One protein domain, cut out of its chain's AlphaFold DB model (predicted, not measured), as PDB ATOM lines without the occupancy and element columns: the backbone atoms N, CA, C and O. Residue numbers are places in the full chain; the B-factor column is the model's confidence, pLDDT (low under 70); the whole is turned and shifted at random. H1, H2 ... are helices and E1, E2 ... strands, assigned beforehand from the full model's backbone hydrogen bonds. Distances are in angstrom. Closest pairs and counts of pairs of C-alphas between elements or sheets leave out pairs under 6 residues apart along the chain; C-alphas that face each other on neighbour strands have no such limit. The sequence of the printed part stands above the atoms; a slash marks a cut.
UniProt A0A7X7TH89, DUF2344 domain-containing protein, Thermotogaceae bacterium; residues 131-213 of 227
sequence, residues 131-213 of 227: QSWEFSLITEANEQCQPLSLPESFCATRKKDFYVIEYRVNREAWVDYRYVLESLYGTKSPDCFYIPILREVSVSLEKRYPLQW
ATOM      1  N   GLN A 131       0.268 -13.737  -1.012       87.88
ATOM      2  CA  GLN A 131       1.372 -12.850  -1.399       87.88
ATOM      3  C   GLN A 131       1.736 -12.950  -2.880       87.88
ATOM      4  O   GLN A 131       2.147 -11.949  -3.473       87.88
ATOM      5  N   SER A 132       1.571 -14.122  -3.498       88.12
ATOM      6  CA  SER A 132       1.844 -14.306  -4.924       88.12
ATOM      7  C   SER A 132       0.888 -15.276  -5.611       88.12
ATOM      8  O   SER A 132       0.339 -16.191  -4.996       88.12
ATOM      9  N   TRP A 133       0.710 -15.055  -6.910       90.75
ATOM     10  CA  TRP A 133      -0.135 -15.819  -7.816       90.75
ATOM     11  C   TRP A 133       0.717 -16.328  -8.970       90.75
ATOM     12  O   TRP A 133       1.469 -15.565  -9.580       90.75
ATOM     13  N   GLU A 134       0.591 -17.613  -9.268       91.62
ATOM     14  CA  GLU A 134       1.321 -18.260 -10.352       91.62
ATOM     15  C   GLU A 134       0.369 -18.583 -11.493       91.62
ATOM     16  O   GLU A 134      -0.646 -19.259 -11.303       91.62
ATOM     17  N   PHE A 135       0.709 -18.101 -12.681       91.69
ATOM     18  CA  PHE A 135      -0.099 -18.253 -13.874       91.69
ATOM     19  C   PHE A 135       0.647 -19.045 -14.942       91.69
ATOM     20  O   PHE A 135       1.871 -18.987 -15.048       91.69
ATOM     21  N   SER A 136      -0.124 -19.749 -15.764       91.69
ATOM     22  CA  SER A 136       0.344 -20.309 -17.027       91.69
ATOM     23  C   SER A 136      -0.537 -19.824 -18.162       91.69
ATOM     24  O   SER A 136      -1.760 -19.812 -18.042       91.69
ATOM     25  N   LEU A 137       0.089 -19.476 -19.273       89.62
ATOM     26  CA  LEU A 137      -0.539 -19.238 -20.556       89.62
ATOM     27  C   LEU A 137      -0.115 -20.373 -21.483       89.62
ATOM     28  O   LEU A 137       1.069 -20.548 -21.762       89.62
ATOM     29  N   ILE A 138      -1.083 -21.176 -21.908       87.62
ATOM     30  CA  ILE A 138      -0.854 -22.253 -22.871       87.62
ATOM     31  C   ILE A 138      -1.270 -21.741 -24.238       87.62
ATOM     32  O   ILE A 138      -2.368 -21.204 -24.353       87.62
ATOM     33  N   THR A 139      -0.415 -21.919 -25.236       85.31
ATOM     34  CA  THR A 139      -0.667 -21.526 -26.625       85.31
ATOM     35  C   THR A 139      -0.084 -22.558 -27.584       85.31
ATOM     36  O   THR A 139       0.821 -23.299 -27.200       85.31
ATOM     37  N   GLU A 140      -0.586 -22.638 -28.813       83.69
ATOM     38  CA  GLU A 140      -0.019 -23.524 -29.838       83.69
ATOM     39  C   GLU A 140       1.419 -23.131 -30.201       83.69
ATOM     40  O   GLU A 140       1.795 -21.959 -30.183       83.69
ATOM     41  N   ALA A 141       2.241 -24.129 -30.524       79.69
ATOM     42  CA  ALA A 141       3.596 -23.939 -31.011       79.69
ATOM     43  C   ALA A 141       3.607 -23.971 -32.540       79.69
ATOM     44  O   ALA A 141       3.753 -25.029 -33.149       79.69
ATOM     45  N   ASN A 142       3.483 -22.799 -33.153       74.75
ATOM     46  CA  ASN A 142       3.642 -22.608 -34.591       74.75
ATOM     47  C   ASN A 142       4.658 -21.486 -34.877       74.75
ATOM     48  O   ASN A 142       5.111 -20.799 -33.960       74.75
ATOM     49  N   GLU A 143       5.041 -21.310 -36.144       68.00
ATOM     50  CA  GLU A 143       6.031 -20.300 -36.556       68.00
ATOM     51  C   GLU A 143       5.617 -18.862 -36.205       68.00
ATOM     52  O   GLU A 143       6.479 -18.025 -35.960       68.00
ATOM     53  N   GLN A 144       4.312 -18.589 -36.118       66.12
ATOM     54  CA  GLN A 144       3.773 -17.286 -35.719       66.12
ATOM     55  C   GLN A 144       3.796 -17.083 -34.195       66.12
ATOM     56  O   GLN A 144       3.771 -15.951 -33.740       66.12
ATOM     57  N   CYS A 145       3.858 -18.166 -33.414       62.94
ATOM     58  CA  CYS A 145       3.816 -18.171 -31.948       62.94
ATOM     59  C   CYS A 145       5.193 -18.407 -31.325       62.94
ATOM     60  O   CYS A 145       5.296 -19.004 -30.251       62.94
ATOM     61  N   GLN A 146       6.271 -18.003 -31.990       63.19
ATOM     62  CA  GLN A 146       7.588 -18.061 -31.370       63.19
ATOM     63  C   GLN A 146       7.688 -16.920 -30.350       63.19
ATOM     64  O   GLN A 146       7.465 -15.772 -30.724       63.19
ATOM     65  N   PRO A 147       7.999 -17.178 -29.067       60.97
ATOM     66  CA  PRO A 147       8.229 -16.103 -28.109       60.97
ATOM     67  C   PRO A 147       9.444 -15.270 -28.528       60.97
ATOM     68  O   PRO A 147      10.580 -15.639 -28.255       60.97
ATOM     69  N   LEU A 148       9.182 -14.161 -29.228       57.94
ATOM     70  CA  LEU A 148      10.193 -13.282 -29.825       57.94
ATOM     71  C   LEU A 148      10.947 -12.481 -28.756       57.94
ATOM     72  O   LEU A 148      12.158 -12.299 -28.851       57.94
ATOM     73  N   SER A 149      10.242 -12.046 -27.709       68.44
ATOM     74  CA  SER A 149      10.827 -11.532 -26.471       68.44
ATOM     75  C   SER A 149       9.789 -11.594 -25.350       68.44
ATOM     76  O   SER A 149       8.678 -11.074 -25.452       68.44
ATOM     77  N   LEU A 150      10.132 -12.288 -24.270       73.44
ATOM     78  CA  LEU A 150       9.330 -12.303 -23.053       73.44
ATOM     79  C   LEU A 150      10.056 -11.490 -21.977       73.44
ATOM     80  O   LEU A 150      11.287 -11.544 -21.925       73.44
ATOM     81  N   PRO A 151       9.338 -10.749 -21.114       74.94
ATOM     82  CA  PRO A 151       9.970 -10.104 -19.967       74.94
ATOM     83  C   PRO A 151      10.649 -11.144 -19.062       74.94
ATOM     84  O   PRO A 151      10.194 -12.283 -18.989       74.94
ATOM     85  N   GLU A 152      11.682 -10.757 -18.308       75.88
ATOM     86  CA  GLU A 152      12.459 -11.682 -17.452       75.88
ATOM     87  C   GLU A 152      11.612 -12.483 -16.445       75.88
ATOM     88  O   GLU A 152      11.983 -13.579 -16.029       75.88
ATOM     89  N   SER A 153      10.456 -11.950 -16.044       79.62
ATOM     90  CA  SER A 153       9.525 -12.603 -15.118       79.62
ATOM     91  C   SER A 153       8.732 -13.764 -15.732       79.62
ATOM     92  O   SER A 153       7.986 -14.438 -15.011       79.62
ATOM     93  N   PHE A 154       8.888 -14.003 -17.034       85.12
ATOM     94  CA  PHE A 154       8.207 -15.036 -17.798       85.12
ATOM     95  C   PHE A 154       9.176 -16.137 -18.219       85.12
ATOM     96  O   PHE A 154      10.279 -15.885 -18.692       85.12
ATOM     97  N   CYS A 155       8.725 -17.382 -18.113       87.06
ATOM     98  CA  CYS A 155       9.458 -18.546 -18.582       87.06
ATOM     99  C   CYS A 155       8.617 -19.294 -19.615       87.06
ATOM    100  O   CYS A 155       7.524 -19.759 -19.299       87.06
ATOM    101  N   ALA A 156       9.113 -19.418 -20.847       87.25
ATOM    102  CA  ALA A 156       8.469 -20.216 -21.884       87.25
ATOM    103  C   ALA A 156       9.127 -21.587 -22.004       87.25
ATOM    104  O   ALA A 156      10.333 -21.701 -22.201       87.25
ATOM    105  N   THR A 157       8.311 -22.634 -21.951       88.50
ATOM    106  CA  THR A 157       8.732 -24.012 -22.203       88.50
ATOM    107  C   THR A 157       7.935 -24.581 -23.366       88.50
ATOM    108  O   THR A 157       6.703 -24.567 -23.342       88.50
ATOM    109  N   ARG A 158       8.616 -25.133 -24.373       87.31
ATOM    110  CA  ARG A 158       7.952 -25.864 -25.457       87.31
ATOM    111  C   ARG A 158       7.641 -27.296 -25.014       87.31
ATOM    112  O   ARG A 158       8.527 -28.018 -24.568       87.31
ATOM    113  N   LYS A 159       6.388 -27.721 -25.170       88.00
ATOM    114  CA  LYS A 159       5.909 -29.086 -24.924       88.00
ATOM    115  C   LYS A 159       5.163 -29.596 -26.155       88.00
ATOM    116  O   LYS A 159       3.982 -29.307 -26.313       88.00
ATOM    117  N   LYS A 160       5.849 -30.386 -26.990       87.31
ATOM    118  CA  LYS A 160       5.334 -30.891 -28.278       87.31
ATOM    119  C   LYS A 160       4.799 -29.737 -29.145       87.31
ATOM    120  O   LYS A 160       5.588 -28.910 -29.608       87.31
ATOM    121  N   ASP A 161       3.477 -29.665 -29.258       86.69
ATOM    122  CA  ASP A 161       2.714 -28.753 -30.107       86.69
ATOM    123  C   ASP A 161       2.258 -27.491 -29.361       86.69
ATOM    124  O   ASP A 161       1.471 -26.714 -29.888       86.69
ATOM    125  N   PHE A 162       2.745 -27.267 -28.133       87.25
ATOM    126  CA  PHE A 162       2.357 -26.128 -27.300       87.25
ATOM    127  C   PHE A 162       3.556 -25.396 -26.701       87.25
ATOM    128  O   PHE A 162       4.564 -26.006 -26.339       87.25
ATOM    129  N   TYR A 163       3.406 -24.092 -26.499       86.25
ATOM    130  CA  TYR A 163       4.196 -23.323 -25.549       86.25
ATOM    131  C   TYR A 163       3.426 -23.181 -24.237       86.25
ATOM    132  O   TYR A 163       2.243 -22.839 -24.213       86.25
ATOM    133  N   VAL A 164       4.119 -23.439 -23.132       89.31
ATOM    134  CA  VAL A 164       3.652 -23.151 -21.777       89.31
ATOM    135  C   VAL A 164       4.471 -21.981 -21.265       89.31
ATOM    136  O   VAL A 164       5.671 -22.119 -21.037       89.31
ATOM    137  N   ILE A 165       3.821 -20.836 -21.119       88.81
ATOM    138  CA  ILE A 165       4.439 -19.603 -20.649       88.81
ATOM    139  C   ILE A 165       3.999 -19.383 -19.210       88.81
ATOM    140  O   ILE A 165       2.820 -19.184 -18.931       88.81
ATOM    141  N   GLU A 166       4.939 -19.444 -18.284       90.62
ATOM    142  CA  GLU A 166       4.686 -19.347 -16.853       90.62
ATOM    143  C   GLU A 166       5.191 -18.021 -16.316       90.62
ATOM    144  O   GLU A 166       6.274 -17.564 -16.679       90.62
ATOM    145  N   TYR A 167       4.411 -17.405 -15.437       88.69
ATOM    146  CA  TYR A 167       4.792 -16.152 -14.805       88.69
ATOM    147  C   TYR A 167       4.182 -16.015 -13.421       88.69
ATOM    148  O   TYR A 167       3.197 -16.673 -13.066       88.69
ATOM    149  N   ARG A 168       4.791 -15.139 -12.622       87.69
ATOM    150  CA  ARG A 168       4.337 -14.831 -11.268       87.69
ATOM    151  C   ARG A 168       3.934 -13.376 -11.160       87.69
ATOM    152  O   ARG A 168       4.581 -12.487 -11.704       87.69
ATOM    153  N   VAL A 169       2.895 -13.158 -10.372       86.50
ATOM    154  CA  VAL A 169       2.425 -11.842  -9.973       86.50
ATOM    155  C   VAL A 169       2.446 -11.763  -8.448       86.50
ATOM    156  O   VAL A 169       1.976 -12.679  -7.773       86.50
ATOM    157  N   ASN A 170       3.000 -10.685  -7.901       86.06
ATOM    158  CA  ASN A 170       2.999 -10.416  -6.461       86.06
ATOM    159  C   ASN A 170       1.806  -9.523  -6.097       86.06
ATOM    160  O   ASN A 170       1.238  -8.871  -6.965       86.06
ATOM    161  N   ARG A 171       1.439  -9.448  -4.815       76.31
ATOM    162  CA  ARG A 171       0.259  -8.701  -4.337       76.31
ATOM    163  C   ARG A 171       0.163  -7.250  -4.834       76.31
ATOM    164  O   ARG A 171      -0.943  -6.772  -5.103       76.31
ATOM    165  N   GLU A 172       1.299  -6.572  -4.955       73.19
ATOM    166  CA  GLU A 172       1.399  -5.149  -5.308       73.19
ATOM    167  C   GLU A 172       1.390  -4.879  -6.818       73.19
ATOM    168  O   GLU A 172       1.152  -3.751  -7.236       73.19
ATOM    169  N   ALA A 173       1.591  -5.905  -7.647       71.56
ATOM    170  CA  ALA A 173       1.653  -5.769  -9.097       71.56
ATOM    171  C   ALA A 173       0.531  -6.575  -9.761       71.56
ATOM    172  O   ALA A 173       0.028  -7.550  -9.211       71.56
ATOM    173  N   TRP A 174       0.111  -6.184 -10.961       70.75
ATOM    174  CA  TRP A 174      -0.665  -7.055 -11.839       70.75
ATOM    175  C   TRP A 174       0.027  -7.108 -13.183       70.75
ATOM    176  O   TRP A 174       0.447  -6.075 -13.698       70.75
ATOM    177  N   VAL A 175       0.128  -8.308 -13.743       73.75
ATOM    178  CA  VAL A 175       0.612  -8.472 -15.104       73.75
ATOM    179  C   VAL A 175      -0.566  -8.874 -15.967       73.75
ATOM    180  O   VAL A 175      -1.168  -9.933 -15.775       73.75
ATOM    181  N   ASP A 176      -0.919  -7.989 -16.891       77.75
ATOM    182  CA  ASP A 176      -1.913  -8.282 -17.902       77.75
ATOM    183  C   ASP A 176      -1.300  -9.225 -18.939       77.75
ATOM    184  O   ASP A 176      -0.406  -8.849 -19.697       77.75
ATOM    185  N   TYR A 177      -1.772 -10.471 -18.958       78.62
ATOM    186  CA  TYR A 177      -1.287 -11.483 -19.894       78.62
ATOM    187  C   TYR A 177      -1.568 -11.114 -21.355       78.62
ATOM    188  O   TYR A 177      -0.979 -11.715 -22.246       78.62
ATOM    189  N   ARG A 178      -2.443 -10.137 -21.627       78.31
ATOM    190  CA  ARG A 178      -2.681  -9.653 -22.990       78.31
ATOM    191  C   ARG A 178      -1.440  -9.010 -23.594       78.31
ATOM    192  O   ARG A 178      -1.199  -9.241 -24.766       78.31
ATOM    193  N   TYR A 179      -0.594  -8.351 -22.801       76.44
ATOM    194  CA  TYR A 179       0.698  -7.853 -23.294       76.44
ATOM    195  C   TYR A 179       1.629  -8.981 -23.743       76.44
ATOM    196  O   TYR A 179       2.407  -8.818 -24.675       76.44
ATOM    197  N   VAL A 180       1.530 -10.145 -23.099       76.38
ATOM    198  CA  VAL A 180       2.269 -11.345 -23.509       76.38
ATOM    199  C   VAL A 180       1.717 -11.867 -24.825       76.38
ATOM    200  O   VAL A 180       2.476 -12.255 -25.697       76.38
ATOM    201  N   LEU A 181       0.395 -11.858 -25.001       77.44
ATOM    202  CA  LEU A 181      -0.208 -12.221 -26.282       77.44
ATOM    203  C   LEU A 181       0.209 -11.233 -27.381       77.44
ATOM    204  O   LEU A 181       0.626 -11.663 -28.447       77.44
ATOM    205  N   GLU A 182       0.186  -9.930 -27.119       75.81
ATOM    206  CA  GLU A 182       0.661  -8.912 -28.064       75.81
ATOM    207  C   GLU A 182       2.140  -9.106 -28.429       75.81
ATOM    208  O   GLU A 182       2.504  -8.918 -29.586       75.81
ATOM    209  N   SER A 183       3.000  -9.540 -27.500       71.06
ATOM    210  CA  SER A 183       4.406  -9.821 -27.826       71.06
ATOM    211  C   SER A 183       4.601 -11.096 -28.656       71.06
ATOM    212  O   SER A 183       5.585 -11.198 -29.388       71.06
ATOM    213  N   LEU A 184       3.669 -12.052 -28.573       71.88
ATOM    214  CA  LEU A 184       3.665 -13.264 -29.397       71.88
ATOM    215  C   LEU A 184       3.076 -13.021 -30.790       71.88
ATOM    216  O   LEU A 184       3.608 -13.532 -31.768       71.88
ATOM    217  N   TYR A 185       1.989 -12.253 -30.885       69.75
ATOM    218  CA  TYR A 185       1.169 -12.136 -32.099       69.75
ATOM    219  C   TYR A 185       1.267 -10.774 -32.801       69.75
ATOM    220  O   TYR A 185       0.755 -10.599 -33.912       69.75
ATOM    221  N   GLY A 186       1.901  -9.783 -32.173       70.94
ATOM    222  CA  GLY A 186       1.847  -8.394 -32.616       70.94
ATOM    223  C   GLY A 186       0.415  -7.854 -32.576       70.94
ATOM    224  O   GLY A 186      -0.308  -8.025 -31.598       70.94
ATOM    225  N   THR A 187      -0.009  -7.202 -33.661       65.81
ATOM    226  CA  THR A 187      -1.368  -6.648 -33.822       65.81
ATOM    227  C   THR A 187      -2.354  -7.616 -34.474       65.81
ATOM    228  O   THR A 187      -3.526  -7.274 -34.649       65.81
ATOM    229  N   LYS A 188      -1.905  -8.813 -34.869       63.41
ATOM    230  CA  LYS A 188      -2.786  -9.818 -35.464       63.41
ATOM    231  C   LYS A 188      -3.573 -10.515 -34.363       63.41
ATOM    232  O   LYS A 188      -3.028 -10.846 -33.313       63.41
ATOM    233  N   SER A 189      -4.864 -10.741 -34.609       61.84
ATOM    234  CA  SER A 189      -5.639 -11.606 -33.725       61.84
ATOM    235  C   SER A 189      -5.035 -13.009 -33.791       61.84
ATOM    236  O   SER A 189      -4.730 -13.464 -34.895       61.84
ATOM    237  N   PRO A 190      -4.811 -13.683 -32.656       63.00
ATOM    238  CA  PRO A 190      -4.351 -15.056 -32.694       63.00
ATOM    239  C   PRO A 190      -5.414 -15.918 -33.380       63.00
ATOM    240  O   PRO A 190      -6.519 -16.072 -32.864       63.00
ATOM    241  N   ASP A 191      -5.059 -16.526 -34.513       64.75
ATOM    242  CA  ASP A 191      -5.881 -17.543 -35.193       64.75
ATOM    243  C   ASP A 191      -5.878 -18.890 -34.435       64.75
ATOM    244  O   ASP A 191      -6.444 -19.885 -34.884       64.75
ATOM    245  N   CYS A 192      -5.234 -18.934 -33.267       66.50
ATOM    246  CA  CYS A 192      -5.067 -20.104 -32.416       66.50
ATOM    247  C   CYS A 192      -5.554 -19.828 -30.989       66.50
ATOM    248  O   CYS A 192      -5.717 -18.687 -30.544       66.50
ATOM    249  N   PHE A 193      -5.831 -20.900 -30.250       71.75
ATOM    250  CA  PHE A 193      -6.370 -20.779 -28.904       71.75
ATOM    251  C   PHE A 193      -5.265 -20.549 -27.872       71.75
ATOM    252  O   PHE A 193      -4.181 -21.128 -27.935       71.75
ATOM    253  N   TYR A 194      -5.596 -19.768 -26.844       80.31
ATOM    254  CA  TYR A 194      -4.792 -19.662 -25.636       80.31
ATOM    255  C   TYR A 194      -5.637 -19.926 -24.392       80.31
ATOM    256  O   TYR A 194      -6.836 -19.629 -24.337       80.31
ATOM    257  N   ILE A 195      -5.011 -20.501 -23.368       84.81
ATOM    258  CA  ILE A 195      -5.678 -20.813 -22.102       84.81
ATOM    259  C   ILE A 195      -4.861 -20.213 -20.956       84.81
ATOM    260  O   ILE A 195      -3.836 -20.784 -20.578       84.81
ATOM    261  N   PRO A 196      -5.296 -19.068 -20.395       89.56
ATOM    262  CA  PRO A 196      -4.702 -18.517 -19.191       89.56
ATOM    263  C   PRO A 196      -5.253 -19.256 -17.967       89.56
ATOM    264  O   PRO A 196      -6.468 -19.423 -17.819       89.56
ATOM    265  N   ILE A 197      -4.366 -19.704 -17.082       91.56
ATOM    266  CA  ILE A 197      -4.687 -20.544 -15.926       91.56
ATOM    267  C   ILE A 197      -4.001 -19.986 -14.678       91.56
ATOM    268  O   ILE A 197      -2.776 -19.934 -14.629       91.56
ATOM    269  N   LEU A 198      -4.766 -19.658 -13.633       92.06
ATOM    270  CA  LEU A 198      -4.230 -19.529 -12.274       92.06
ATOM    271  C   LEU A 198      -3.931 -20.928 -11.725       92.06
ATOM    272  O   LEU A 198      -4.857 -21.712 -11.477       92.06
ATOM    273  N   ARG A 199      -2.649 -21.216 -11.509       93.44
ATOM    274  CA  ARG A 199      -2.151 -22.507 -11.032       93.44
ATOM    275  C   ARG A 199      -2.083 -22.613  -9.523       93.44
ATOM    276  O   ARG A 199      -2.471 -23.645  -8.984       93.44
ATOM    277  N   GLU A 200      -1.576 -21.581  -8.863       91.88
ATOM    278  CA  GLU A 200      -1.403 -21.598  -7.414       91.88
ATOM    279  C   GLU A 200      -1.423 -20.191  -6.819       91.88
ATOM    280  O   GLU A 200      -1.083 -19.210  -7.485       91.88
ATOM    281  N   VAL A 201      -1.816 -20.115  -5.548       85.06
ATOM    282  CA  VAL A 201      -1.654 -18.932  -4.704       85.06
ATOM    283  C   VAL A 201      -0.766 -19.306  -3.528       85.06
ATOM    284  O   VAL A 201      -1.050 -20.259  -2.800       85.06
ATOM    285  N   SER A 202       0.306 -18.544  -3.340       86.44
ATOM    286  CA  SER A 202       1.299 -18.797  -2.301       86.44
ATOM    287  C   SER A 202       1.274 -17.742  -1.201       86.44
ATOM    288  O   SER A 202       0.940 -16.575  -1.428       86.44
ATOM    289  N   VAL A 203       1.666 -18.163   0.003       83.38
ATOM    290  CA  VAL A 203       1.667 -17.306   1.201       83.38
ATOM    291  C   VAL A 203       2.988 -16.574   1.438       83.38
ATOM    292  O   VAL A 203       3.032 -15.615   2.195       83.38
ATOM    293  N   SER A 204       4.068 -16.987   0.771       74.56
ATOM    294  CA  SER A 204       5.400 -16.369   0.854       74.56
ATOM    295  C   SER A 204       5.939 -16.074  -0.545       74.56
ATOM    296  O   SER A 204       5.824 -16.919  -1.436       74.56
ATOM    297  N   LEU A 205       6.568 -14.907  -0.724       62.94
ATOM    298  CA  LEU A 205       7.281 -14.552  -1.956       62.94
ATOM    299  C   LEU A 205       8.541 -15.408  -2.156       62.94
ATOM    300  O   LEU A 205       8.815 -15.864  -3.266       62.94
ATOM    301  N   GLU A 206       9.272 -15.665  -1.073       67.75
ATOM    302  CA  GLU A 206      10.562 -16.357  -1.103       67.75
ATOM    303  C   GLU A 206      10.394 -17.878  -1.137       67.75
ATOM    304  O   GLU A 206      10.952 -18.555  -2.001       67.75
ATOM    305  N   LYS A 207       9.585 -18.423  -0.220       67.06
ATOM    306  CA  LYS A 207       9.497 -19.874   0.014       67.06
ATOM    307  C   LYS A 207       8.320 -20.565  -0.685       67.06
ATOM    308  O   LYS A 207       8.263 -21.790  -0.690       67.06
ATOM    309  N   ARG A 208       7.419 -19.800  -1.321       75.44
ATOM    310  CA  ARG A 208       6.364 -20.286  -2.243       75.44
ATOM    311  C   ARG A 208       5.488 -21.416  -1.695       75.44
ATOM    312  O   ARG A 208       5.165 -22.365  -2.403       75.44
ATOM    313  N   TYR A 209       5.111 -21.337  -0.425       83.31
ATOM    314  CA  TYR A 209       4.213 -22.334   0.147       83.31
ATOM    315  C   TYR A 209       2.793 -22.148  -0.399       83.31
ATOM    316  O   TYR A 209       2.246 -21.050  -0.233       83.31
ATOM    317  N   PRO A 210       2.178 -23.186  -1.003       85.69
ATOM    318  CA  PRO A 210       0.768 -23.158  -1.364       85.69
ATOM    319  C   PRO A 210      -0.093 -22.809  -0.157       85.69
ATOM    320  O   PRO A 210       0.134 -23.310   0.947       85.69
ATOM    321  N   LEU A 211      -1.117 -21.986  -0.360       85.12
ATOM    322  CA  LEU A 211      -1.925 -21.470   0.742       85.12
ATOM    323  C   LEU A 211      -2.594 -22.581   1.573       85.12
ATOM    324  O   LEU A 211      -2.648 -22.483   2.799       85.12
ATOM    325  N   GLN A 212      -3.016 -23.677   0.934       85.69
ATOM    326  CA  GLN A 212      -3.580 -24.851   1.619       85.69
ATOM    327  C   GLN A 212      -2.649 -25.479   2.675       85.69
ATOM    328  O   GLN A 212      -3.122 -26.107   3.622       85.69
ATOM    329  N   TRP A 213      -1.327 -25.314   2.554       86.56
ATOM    330  CA  TRP A 213      -0.360 -25.916   3.475       86.56
ATOM    331  C   TRP A 213      -0.368 -25.262   4.853       86.56
ATOM    332  O   TRP A 213       0.074 -25.876   5.818       86.56
TER     333      TRP A 213
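Overview. This is residues 131 to 213 of the 227 residues of the protein "DUF2344 domain-containing protein" of Thermotogaceae bacterium (UniProt A0A7X7TH89). Four antiparallel strands form a strongly twisted wall, order E2, E3, E1, E4, with one short helix, H1, over one face and the other face bare. The printed part has 83 residues, of mixed class, running E1, E2, E3, H1, E4. It is compact, radius of gyration of the C-alphas 13.6 A, spanning 40 by 26 by 19 A.

Arrangement. Inner strands E1, residues 132 to 140, and E3, residues 162 to 170, are antiparallel at 161 degrees, with N 135 and O 167 2.9 A apart. Edge strand E4, residues 194 to 202, is antiparallel to E1, with N 197 and O 136 2.8 A apart. Edge strand E2, residues 154 to 159, forms a hairpin with E3, with N 157 and O 164 2.8 A apart. H1, residues 177 to 185, is on the sheet at a height of 8.9 A; its closest C-alpha pair to E1 is Tyr 177 and Leu 137, 7.8 A. Every O i to N i+4 pair in H1 is within hydrogen-bond range. E3, H1 and E4 make a split strand-helix-strand unit, E1 between its strands, with a right-handed crossover.

Along the chain. E1 runs 26.6 A from C-alpha 132 at (1.844, -14.306, -4.924), E3 26.1 A, and E4 24.1 A to C-alpha 202 at (1.299, -18.797, -2.301).

Size, cuts and confidence. The printed part has no cut. The E1 to E2 link is long. Residues 143 to 149, 185, 187 to 192 and 205 to 207 have pLDDT under 70.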